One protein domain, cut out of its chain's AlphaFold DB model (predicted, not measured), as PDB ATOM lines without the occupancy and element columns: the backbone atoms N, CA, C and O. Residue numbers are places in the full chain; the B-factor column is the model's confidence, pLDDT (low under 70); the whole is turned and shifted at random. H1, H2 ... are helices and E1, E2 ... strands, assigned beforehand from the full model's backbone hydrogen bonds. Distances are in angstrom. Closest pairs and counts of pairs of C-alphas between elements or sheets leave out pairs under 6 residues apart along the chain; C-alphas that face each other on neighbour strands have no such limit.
ATOM      1  N   LYS A 100    -115.803 -44.210 -37.010       58.16
ATOM      2  CA  LYS A 100    -116.094 -43.058 -36.149       58.16
ATOM      3  C   LYS A 100    -115.274 -43.208 -34.878       58.16
ATOM      4  O   LYS A 100    -115.712 -43.875 -33.948       58.16
ATOM      5  N   LEU A 101    -114.120 -42.545 -34.812       58.84
ATOM      6  CA  LEU A 101    -113.368 -42.398 -33.553       58.84
ATOM      7  C   LEU A 101    -113.851 -41.174 -32.758       58.84
ATOM      8  O   LEU A 101    -113.129 -40.629 -31.927       58.84
ATOM      9  N   ALA A 102    -115.079 -40.717 -33.010       56.94
ATOM     10  CA  ALA A 102    -115.736 -39.769 -32.130       56.94
ATOM     11  C   ALA A 102    -115.993 -40.453 -30.781       56.94
ATOM     12  O   ALA A 102    -116.501 -41.576 -30.734       56.94
ATOM     13  N   ARG A 103    -115.668 -39.774 -29.674       56.31
ATOM     14  CA  ARG A 103    -116.100 -40.228 -28.345       56.31
ATOM     15  C   ARG A 103    -117.618 -40.466 -28.387       56.31
ATOM     16  O   ARG A 103    -118.325 -39.629 -28.955       56.31
ATOM     17  N   PRO A 104    -118.134 -41.572 -27.816       54.19
ATOM     18  CA  PRO A 104    -119.567 -41.831 -27.816       54.19
ATOM     19  C   PRO A 104    -120.285 -40.628 -27.204       54.19
ATOM     20  O   PRO A 104    -119.926 -40.174 -26.114       54.19
ATOM     21  N   ILE A 105    -121.268 -40.094 -27.936       53.06
ATOM     22  CA  ILE A 105    -122.054 -38.942 -27.500       53.06
ATOM     23  C   ILE A 105    -122.811 -39.369 -26.245       53.06
ATOM     24  O   ILE A 105    -123.774 -40.132 -26.301       53.06
ATOM     25  N   LYS A 106    -122.344 -38.899 -25.093       54.19
ATOM     26  CA  LYS A 106    -123.021 -39.099 -23.816       54.19
ATOM     27  C   LYS A 106    -124.095 -38.024 -23.712       54.19
ATOM     28  O   LYS A 106    -123.775 -36.846 -23.738       54.19
ATOM     29  N   LEU A 107    -125.364 -38.412 -23.577       55.50
ATOM     30  CA  LEU A 107    -126.491 -37.467 -23.476       55.50
ATOM     31  C   LEU A 107    -126.325 -36.442 -22.338       55.50
ATOM     32  O   LEU A 107    -126.810 -35.322 -22.448       55.50
ATOM     33  N   TYR A 108    -125.602 -36.805 -21.275       62.97
ATOM     34  CA  TYR A 108    -125.280 -35.925 -20.146       62.97
ATOM     35  C   TYR A 108    -124.079 -34.993 -20.391       62.97
ATOM     36  O   TYR A 108    -123.773 -34.154 -19.551       62.97
ATOM     37  N   ARG A 109    -123.385 -35.138 -21.525       52.53
ATOM     38  CA  ARG A 109    -122.302 -34.260 -21.972       52.53
ATOM     39  C   ARG A 109    -122.525 -33.936 -23.455       52.53
ATOM     40  O   ARG A 109    -121.932 -34.596 -24.312       52.53
ATOM     41  N   PRO A 110    -123.432 -32.990 -23.765       51.69
ATOM     42  CA  PRO A 110    -123.734 -32.625 -25.141       51.69
ATOM     43  C   PRO A 110    -122.457 -32.191 -25.861       51.69
ATOM     44  O   PRO A 110    -121.586 -31.571 -25.255       51.69
ATOM     45  N   PHE A 111    -122.361 -32.545 -27.142       47.84
ATOM     46  CA  PHE A 111    -121.235 -32.203 -28.005       47.84
ATOM     47  C   PHE A 111    -121.009 -30.687 -27.967       47.84
ATOM     48  O   PHE A 111    -121.891 -29.915 -28.355       47.84
ATOM     49  N   THR A 112    -119.862 -30.267 -27.446       56.59
ATOM     50  CA  THR A 112    -119.445 -28.863 -27.470       56.59
ATOM     51  C   THR A 112    -118.545 -28.630 -28.677       56.59
ATOM     52  O   THR A 112    -117.964 -29.575 -29.204       56.59
ATOM     53  N   THR A 113    -118.381 -27.379 -29.112       55.81
ATOM     54  CA  THR A 113    -117.462 -27.002 -30.207       55.81
ATOM     55  C   THR A 113    -116.009 -27.445 -29.954       55.81
ATOM     56  O   THR A 113    -115.191 -27.437 -30.862       55.81
ATOM     57  N   PHE A 114    -115.690 -27.857 -28.724       56.34
ATOM     58  CA  PHE A 114    -114.372 -28.322 -28.292       56.34
ATOM     59  C   PHE A 114    -114.170 -29.831 -28.417       56.34
ATOM     60  O   PHE A 114    -113.045 -30.312 -28.278       56.34
ATOM     61  N   ASP A 115    -115.235 -30.600 -28.641       61.56
ATOM     62  CA  ASP A 115    -115.126 -32.042 -28.799       61.56
ATOM     63  C   ASP A 115    -114.718 -32.352 -30.245       61.56
ATOM     64  O   ASP A 115    -115.516 -32.281 -31.175       61.56
ATOM     65  N   THR A 116    -113.449 -32.701 -30.461       63.34
ATOM     66  CA  THR A 116    -112.974 -33.096 -31.791       63.34
ATOM     67  C   THR A 116    -113.617 -34.422 -32.200       63.34
ATOM     68  O   THR A 116    -113.428 -35.449 -31.542       63.34
ATOM     69  N   ALA A 117    -114.361 -34.420 -33.304       66.44
ATOM     70  CA  ALA A 117    -114.872 -35.640 -33.915       66.44
ATOM     71  C   ALA A 117    -113.986 -36.054 -35.091       66.44
ATOM     72  O   ALA A 117    -113.721 -35.265 -35.993       66.44
ATOM     73  N   TYR A 118    -113.552 -37.313 -35.085       69.94
ATOM     74  CA  TYR A 118    -112.811 -37.910 -36.188       69.94
ATOM     75  C   TYR A 118    -113.717 -38.842 -36.987       69.94
ATOM     76  O   TYR A 118    -114.337 -39.759 -36.434       69.94
ATOM     77  N   PHE A 119    -113.747 -38.623 -38.298       75.62
ATOM     78  CA  PHE A 119    -114.485 -39.437 -39.251       75.62
ATOM     79  C   PHE A 119    -113.535 -39.927 -40.338       75.62
ATOM     80  O   PHE A 119    -112.860 -39.128 -40.985       75.62
ATOM     81  N   ARG A 120    -113.499 -41.242 -40.558       78.88
ATOM     82  CA  ARG A 120    -112.747 -41.851 -41.654       78.88
ATOM     83  C   ARG A 120    -113.691 -42.335 -42.738       78.88
ATOM     84  O   ARG A 120    -114.604 -43.103 -42.453       78.88
ATOM     85  N   TYR A 121    -113.423 -41.947 -43.977       79.94
ATOM     86  CA  TYR A 121    -114.168 -42.411 -45.142       79.94
ATOM     87  C   TYR A 121    -113.203 -43.016 -46.158       79.94
ATOM     88  O   TYR A 121    -112.212 -42.388 -46.525       79.94
ATOM     89  N   LYS A 122    -113.499 -44.219 -46.642       79.44
ATOM     90  CA  LYS A 122    -112.851 -44.832 -47.798       79.44
ATOM     91  C   LYS A 122    -113.765 -44.665 -48.999       79.44
ATOM     92  O   LYS A 122    -114.886 -45.174 -49.037       79.44
ATOM     93  N   VAL A 123    -113.274 -43.938 -49.993       77.44
ATOM     94  CA  VAL A 123    -113.971 -43.741 -51.261       77.44
ATOM     95  C   VAL A 123    -113.283 -44.613 -52.314       77.44
ATOM     96  O   VAL A 123    -112.177 -44.279 -52.726       77.44
ATOM     97  N   PRO A 124    -113.876 -45.751 -52.725       73.75
ATOM     98  CA  PRO A 124    -113.378 -46.525 -53.843       73.75
ATOM     99  C   PRO A 124    -113.623 -45.720 -55.117       73.75
ATOM    100  O   PRO A 124    -114.745 -45.282 -55.379       73.75
ATOM    101  N   LEU A 125    -112.565 -45.524 -55.891       74.38
ATOM    102  CA  LEU A 125    -112.634 -44.948 -57.224       74.38
ATOM    103  C   LEU A 125    -112.734 -46.115 -58.206       74.38
ATOM    104  O   LEU A 125    -111.745 -46.771 -58.516       74.38
ATOM    105  N   THR A 126    -113.950 -46.437 -58.639       75.94
ATOM    106  CA  THR A 126    -114.168 -47.480 -59.647       75.94
ATOM    107  C   THR A 126    -113.576 -47.039 -60.984       75.94
ATOM    108  O   THR A 126    -113.947 -45.982 -61.488       75.94
ATOM    109  N   GLY A 127    -112.684 -47.852 -61.557       75.88
ATOM    110  CA  GLY A 127    -112.064 -47.596 -62.864       75.88
ATOM    111  C   GLY A 127    -110.782 -46.758 -62.829       75.88
ATOM    112  O   GLY A 127    -110.361 -46.272 -63.873       75.88
ATOM    113  N   SER A 128    -110.169 -46.567 -61.658       71.62
ATOM    114  CA  SER A 128    -108.900 -45.850 -61.526       71.62
ATOM    115  C   SER A 128    -107.841 -46.718 -60.849       71.62
ATOM    116  O   SER A 128    -108.068 -47.205 -59.744       71.62
ATOM    117  N   ASP A 129    -106.664 -46.825 -61.470       75.19
ATOM    118  CA  ASP A 129    -105.452 -47.415 -60.874       75.19
ATOM    119  C   ASP A 129    -104.675 -46.406 -60.008       75.19
ATOM    120  O   ASP A 129    -103.494 -46.589 -59.699       75.19
ATOM    121  N   ALA A 130    -105.310 -45.291 -59.630       73.50
ATOM    122  CA  ALA A 130    -104.670 -44.272 -58.818       73.50
ATOM    123  C   ALA A 130    -104.191 -44.856 -57.481       73.50
ATOM    124  O   ALA A 130    -104.919 -45.545 -56.760       73.50
ATOM    125  N   LYS A 131    -102.944 -44.527 -57.128       78.25
ATOM    126  CA  LYS A 131    -102.359 -44.867 -55.831       78.25
ATOM    127  C   LYS A 131    -103.239 -44.312 -54.708       78.25
ATOM    128  O   LYS A 131    -103.794 -43.223 -54.821       78.25
ATOM    129  N   HIS A 132    -103.332 -45.062 -53.610       80.50
ATOM    130  CA  HIS A 132    -104.065 -44.639 -52.420       80.50
ATOM    131  C   HIS A 132    -103.633 -43.228 -51.991       80.50
ATOM    132  O   HIS A 132    -102.457 -43.017 -51.700       80.50
ATOM    133  N   PHE A 133    -104.589 -42.299 -51.953       86.19
ATOM    134  CA  PHE A 133    -104.372 -40.894 -51.622       86.19
ATOM    135  C   PHE A 133    -105.144 -40.547 -50.347       86.19
ATOM    136  O   PHE A 133    -106.361 -40.737 -50.272       86.19
ATOM    137  N   ARG A 134    -104.436 -40.084 -49.317       88.12
ATOM    138  CA  ARG A 134    -104.999 -39.742 -48.010       88.12
ATOM    139  C   ARG A 134    -105.167 -38.241 -47.888       88.12
ATOM    140  O   ARG A 134    -104.196 -37.504 -47.744       88.12
ATOM    141  N   VAL A 135    -106.422 -37.820 -47.857       89.88
ATOM    142  CA  VAL A 135    -106.796 -36.435 -47.588       89.88
ATOM    143  C   VAL A 135    -107.295 -36.315 -46.160       89.88
ATOM    144  O   VAL A 135    -108.155 -37.082 -45.728       89.88
ATOM    145  N   VAL A 136    -106.770 -35.335 -45.435       90.19
ATOM    146  CA  VAL A 136    -107.334 -34.896 -44.161       90.19
ATOM    147  C   VAL A 136    -108.004 -33.553 -44.383       90.19
ATOM    148  O   VAL A 136    -107.367 -32.612 -44.840       90.19
ATOM    149  N   GLN A 137    -109.286 -33.465 -44.049       90.00
ATOM    150  CA  GLN A 137    -110.023 -32.210 -44.035       90.00
ATOM    151  C   GLN A 137    -110.276 -31.809 -42.584       90.00
ATOM    152  O   GLN A 137    -110.820 -32.593 -41.805       90.00
ATOM    153  N   ILE A 138    -109.885 -30.591 -42.233       87.69
ATOM    154  CA  ILE A 138    -110.157 -29.964 -40.943       87.69
ATOM    155  C   ILE A 138    -111.054 -28.747 -41.156       87.69
ATOM    156  O   ILE A 138    -110.869 -28.019 -42.128       87.69
ATOM    157  N   SER A 139    -112.039 -28.555 -40.278       84.81
ATOM    158  CA  SER A 139    -112.989 -27.441 -40.343       84.81
ATOM    159  C   SER A 139    -113.172 -26.783 -38.984       84.81
ATOM    160  O   SER A 139    -113.073 -27.476 -37.971       84.81
ATOM    161  N   ASP A 140    -113.463 -25.481 -38.989       79.94
ATOM    162  CA  ASP A 140    -113.974 -24.709 -37.841       79.94
ATOM    163  C   ASP A 140    -113.110 -24.830 -36.576       79.94
ATOM    164  O   ASP A 140    -113.592 -25.067 -35.467       79.94
ATOM    165  N   LEU A 141    -111.791 -24.690 -36.756       77.25
ATOM    166  CA  LEU A 141    -110.813 -24.717 -35.666       77.25
ATOM    167  C   LEU A 141    -111.030 -23.580 -34.665       77.25
ATOM    168  O   LEU A 141    -110.745 -23.777 -33.483       77.25
ATOM    169  N   HIS A 142    -111.509 -22.418 -35.132       80.25
ATOM    170  CA  HIS A 142    -111.799 -21.250 -34.300       80.25
ATOM    171  C   HIS A 142    -110.659 -20.944 -33.307       80.25
ATOM    172  O   HIS A 142    -110.858 -20.921 -32.087       80.25
ATOM    173  N   LEU A 143    -109.435 -20.769 -33.819       78.31
ATOM    174  CA  LEU A 143    -108.270 -20.415 -33.005       78.31
ATOM    175  C   LEU A 143    -108.560 -19.123 -32.223       78.31
ATOM    176  O   LEU A 143    -108.900 -18.104 -32.822       78.31
ATOM    177  N   ASN A 144    -108.436 -19.184 -30.894       77.12
ATOM    178  CA  ASN A 144    -108.588 -18.053 -29.976       77.12
ATOM    179  C   ASN A 144    -107.652 -18.245 -28.764       77.12
ATOM    180  O   ASN A 144    -107.436 -19.374 -28.319       77.12
ATOM    181  N   ALA A 145    -107.130 -17.146 -28.213       77.00
ATOM    182  CA  ALA A 145    -106.306 -17.115 -27.004       77.00
ATOM    183  C   ALA A 145    -107.031 -17.643 -25.750       77.00
ATOM    184  O   ALA A 145    -106.385 -18.100 -24.811       77.00
ATOM    185  N   GLU A 146    -108.366 -17.617 -25.736       75.81
ATOM    186  CA  GLU A 146    -109.174 -18.151 -24.632       75.81
ATOM    187  C   GLU A 146    -109.142 -19.687 -24.536       75.81
ATOM    188  O   GLU A 146    -109.495 -20.251 -23.495       75.81
ATOM    189  N   PHE A 147    -108.725 -20.389 -25.599       71.50
ATOM    190  CA  PHE A 147    -108.695 -21.850 -25.616       71.50
ATOM    191  C   PHE A 147    -107.293 -22.413 -25.361       71.50
ATOM    192  O   PHE A 147    -106.313 -21.930 -25.929       71.50
ATOM    193  N   PRO A 148    -107.170 -23.488 -24.553       78.69
ATOM    194  CA  PRO A 148    -105.874 -24.090 -24.269       78.69
ATOM    195  C   PRO A 148    -105.172 -24.581 -25.538       78.69
ATOM    196  O   PRO A 148    -105.727 -25.397 -26.279       78.69
ATOM    197  N   GLU A 149    -103.902 -24.201 -25.714       82.56
ATOM    198  CA  GLU A 149    -103.034 -24.665 -26.811       82.56
ATOM    199  C   GLU A 149    -103.066 -26.195 -26.973       82.56
ATOM    200  O   GLU A 149    -103.072 -26.726 -28.085       82.56
ATOM    201  N   LYS A 150    -103.159 -26.921 -25.850       80.69
ATOM    202  CA  LYS A 150    -103.230 -28.387 -25.806       80.69
ATOM    203  C   LYS A 150    -104.337 -28.968 -26.695       80.69
ATOM    204  O   LYS A 150    -104.149 -30.049 -27.259       80.69
ATOM    205  N   ASN A 151    -105.468 -28.276 -26.832       75.38
ATOM    206  CA  ASN A 151    -106.576 -28.733 -27.670       75.38
ATOM    207  C   ASN A 151    -106.168 -28.716 -29.147       75.38
ATOM    208  O   ASN A 151    -106.297 -29.730 -29.831       75.38
ATOM    209  N   TYR A 152    -105.574 -27.615 -29.606       82.56
ATOM    210  CA  TYR A 152    -105.080 -27.476 -30.976       82.56
ATOM    211  C   TYR A 152    -103.919 -28.427 -31.261       82.56
ATOM    212  O   TYR A 152    -103.917 -29.124 -32.274       82.56
ATOM    213  N   ARG A 153    -102.978 -28.543 -30.319       85.19
ATOM    214  CA  ARG A 153    -101.846 -29.471 -30.413       85.19
ATOM    215  C   ARG A 153    -102.307 -30.915 -30.601       85.19
ATOM    216  O   ARG A 153    -101.794 -31.603 -31.475       85.19
ATOM    217  N   THR A 154    -103.320 -31.350 -29.852       82.19
ATOM    218  CA  THR A 154    -103.878 -32.706 -29.985       82.19
ATOM    219  C   THR A 154    -104.446 -32.943 -31.387       82.19
ATOM    220  O   THR A 154    -104.249 -34.013 -31.964       82.19
ATOM    221  N   VAL A 155    -105.130 -31.951 -31.964       83.44
ATOM    222  CA  VAL A 155    -105.662 -32.041 -33.332       83.44
ATOM    223  C   VAL A 155    -104.526 -32.167 -34.345       83.44
ATOM    224  O   VAL A 155    -104.536 -33.097 -35.149       83.44
ATOM    225  N   ILE A 156    -103.513 -31.301 -34.271       87.88
ATOM    226  CA  ILE A 156    -102.359 -31.330 -35.181       87.88
ATOM    227  C   ILE A 156    -101.578 -32.645 -35.064       87.88
ATOM    228  O   ILE A 156    -101.263 -33.265 -36.080       87.88
ATOM    229  N   GLU A 157    -101.317 -33.130 -33.850       88.62
ATOM    230  CA  GLU A 157    -100.647 -34.417 -33.629       88.62
ATOM    231  C   GLU A 157    -101.427 -35.583 -34.245       88.62
ATOM    232  O   GLU A 157    -100.832 -36.476 -34.854       88.62
ATOM    233  N   ASN A 158    -102.758 -35.569 -34.143       84.19
ATOM    234  CA  ASN A 158    -103.601 -36.573 -34.786       84.19
ATOM    235  C   ASN A 158    -103.501 -36.502 -36.314       84.19
ATOM    236  O   ASN A 158    -103.373 -37.545 -36.952       84.19
ATOM    237  N   ILE A 159    -103.493 -35.302 -36.902       87.50
ATOM    238  CA  ILE A 159    -103.310 -35.116 -38.351       87.50
ATOM    239  C   ILE A 159    -101.962 -35.691 -38.797       87.50
ATOM    240  O   ILE A 159    -101.915 -36.480 -39.739       87.50
ATOM    241  N   ILE A 160    -100.878 -35.371 -38.086       90.06
ATOM    242  CA  ILE A 160     -99.528 -35.866 -38.401       90.06
ATOM    243  C   ILE A 160     -99.483 -37.401 -38.357       90.06
ATOM    244  O   ILE A 160     -98.945 -38.035 -39.268       90.06
ATOM    245  N   ARG A 161    -100.097 -38.022 -37.339       87.94
ATOM    246  CA  ARG A 161    -100.144 -39.492 -37.193       87.94
ATOM    247  C   ARG A 161    -100.834 -40.194 -38.363       87.94
ATOM    248  O   ARG A 161    -100.486 -41.335 -38.668       87.94
ATOM    249  N   LEU A 162    -101.771 -39.533 -39.041       85.44
ATOM    250  CA  LEU A 162    -102.484 -40.099 -40.192       85.44
ATOM    251  C   LEU A 162    -101.624 -40.164 -41.462       85.44
ATOM    252  O   LEU A 162    -101.985 -40.898 -42.390       85.44
ATOM    253  N   LYS A 163    -100.486 -39.452 -41.488       90.69
ATOM    254  CA  LYS A 163     -99.595 -39.301 -42.650       90.69
ATOM    255  C   LYS A 163    -100.394 -38.958 -43.923       90.69
ATOM    256  O   LYS A 163    -100.432 -39.786 -44.838       90.69
ATOM    257  N   PRO A 164    -101.116 -37.820 -43.939       92.06
ATOM    258  CA  PRO A 164    -101.870 -37.392 -45.107       92.06
ATOM    259  C   PRO A 164    -100.933 -36.999 -46.248       92.06
ATOM    260  O   PRO A 164     -99.850 -36.470 -46.014       92.06
ATOM    261  N   ASP A 165    -101.392 -37.220 -47.473       92.81
ATOM    262  CA  ASP A 165    -100.759 -36.694 -48.683       92.81
ATOM    263  C   ASP A 165    -101.184 -35.236 -48.922       92.81
ATOM    264  O   ASP A 165    -100.445 -34.451 -49.513       92.81
ATOM    265  N   LEU A 166    -102.371 -34.859 -48.428       93.00
ATOM    266  CA  LEU A 166    -102.914 -33.508 -48.524       93.00
ATOM    267  C   LEU A 166    -103.763 -33.162 -47.298       93.00
ATOM    268  O   LEU A 166    -104.585 -33.965 -46.845       93.00
ATOM    269  N   VAL A 167    -103.587 -31.945 -46.786       92.25
ATOM    270  CA  VAL A 167    -104.409 -31.383 -45.711       92.25
ATOM    271  C   VAL A 167    -105.202 -30.205 -46.263       92.25
ATOM    272  O   VAL A 167    -104.617 -29.241 -46.749       92.25
ATOM    273  N   PHE A 168    -106.527 -30.275 -46.168       92.56
ATOM    274  CA  PHE A 168    -107.423 -29.157 -46.436       92.56
ATOM    275  C   PHE A 168    -107.879 -28.531 -45.130       92.56
ATOM    276  O   PHE A 168    -108.418 -29.218 -44.263       92.56
ATOM    277  N   ILE A 169    -107.704 -27.219 -45.031       88.25
ATOM    278  CA  ILE A 169    -108.260 -26.404 -43.957       88.25
ATOM    279  C   ILE A 169    -109.468 -25.673 -44.539       88.25
ATOM    280  O   ILE A 169    -109.341 -24.928 -45.508       88.25
ATOM    281  N   CYS A 170    -110.643 -25.942 -43.986       82.81
ATOM    282  CA  CYS A 170    -111.924 -25.385 -44.402       82.81
ATOM    283  C   CYS A 170    -112.579 -24.632 -43.232       82.81
ATOM    284  O   CYS A 170    -112.203 -24.828 -42.080       82.81
ATOM    285  N   GLY A 171    -113.565 -23.782 -43.518       80.94
ATOM    286  CA  GLY A 171    -114.276 -23.026 -42.478       80.94
ATOM    287  C   GLY A 171    -113.401 -21.986 -41.770       80.94
ATOM    288  O   GLY A 171    -112.393 -21.528 -42.317       80.94
TER     289      GLY A 171
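What this domain is: This is residues 100 to 171 of the 181 residues of the protein "Metallophos domain-containing protein" of Lentisphaerae bacterium (UniProt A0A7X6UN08). What does the printed part look like? It has little regular structure: a long looping stretch, residues 100 to 134, leads into a small unit of two side-by-side strands, E1 and E2, joined through helix H1. Residues 125 to 131 stick out. How is it made up? The 72 residues, with elements in the order E1, H1, E2, are mixed in class, under half of them in named elements; the sheet E1 = E2 is parallel. The whole is loose, radius of gyration of the C-alphas 15.0 A, spanning 46 by 29 by 22 A.

Where its parts are: Where does E1 lie? E1 is residues 135 to 139, 13.1 A long, from C-alpha 135 at (-106.796, -36.435, -47.588). What follows? H1 is residues 149 to 161, 18.3 A; E2 is residues 166 to 170, 12.8 A, ending at C-alpha 170 at (-111.924, -25.385, -44.402).

How they stand to each other: How do the strands pair? E1 and E2 are parallel at 18 degrees, with N 136 and O 166 within hydrogen-bond range at 2.9 A. Where is H1? E1, H1 and E2 form a strand-helix-strand unit, two parallel neighbour strands with a helix between, its crossover right-handed. The closest C-alphas of E1 and H1, Val 136 and Ile 159, are 7.1 A apart. Every O i to N i+4 pair in H1 is within hydrogen-bond range.

The domain as a whole: How far does it reach? The two C-alphas farthest apart, of Gly 127 and Glu 146, are 48.3 A apart. Is it cut or uncertain? The printed part has no cut, and the link H1 to E2 is tight; pLDDT is under 70 at residues 100 to 118.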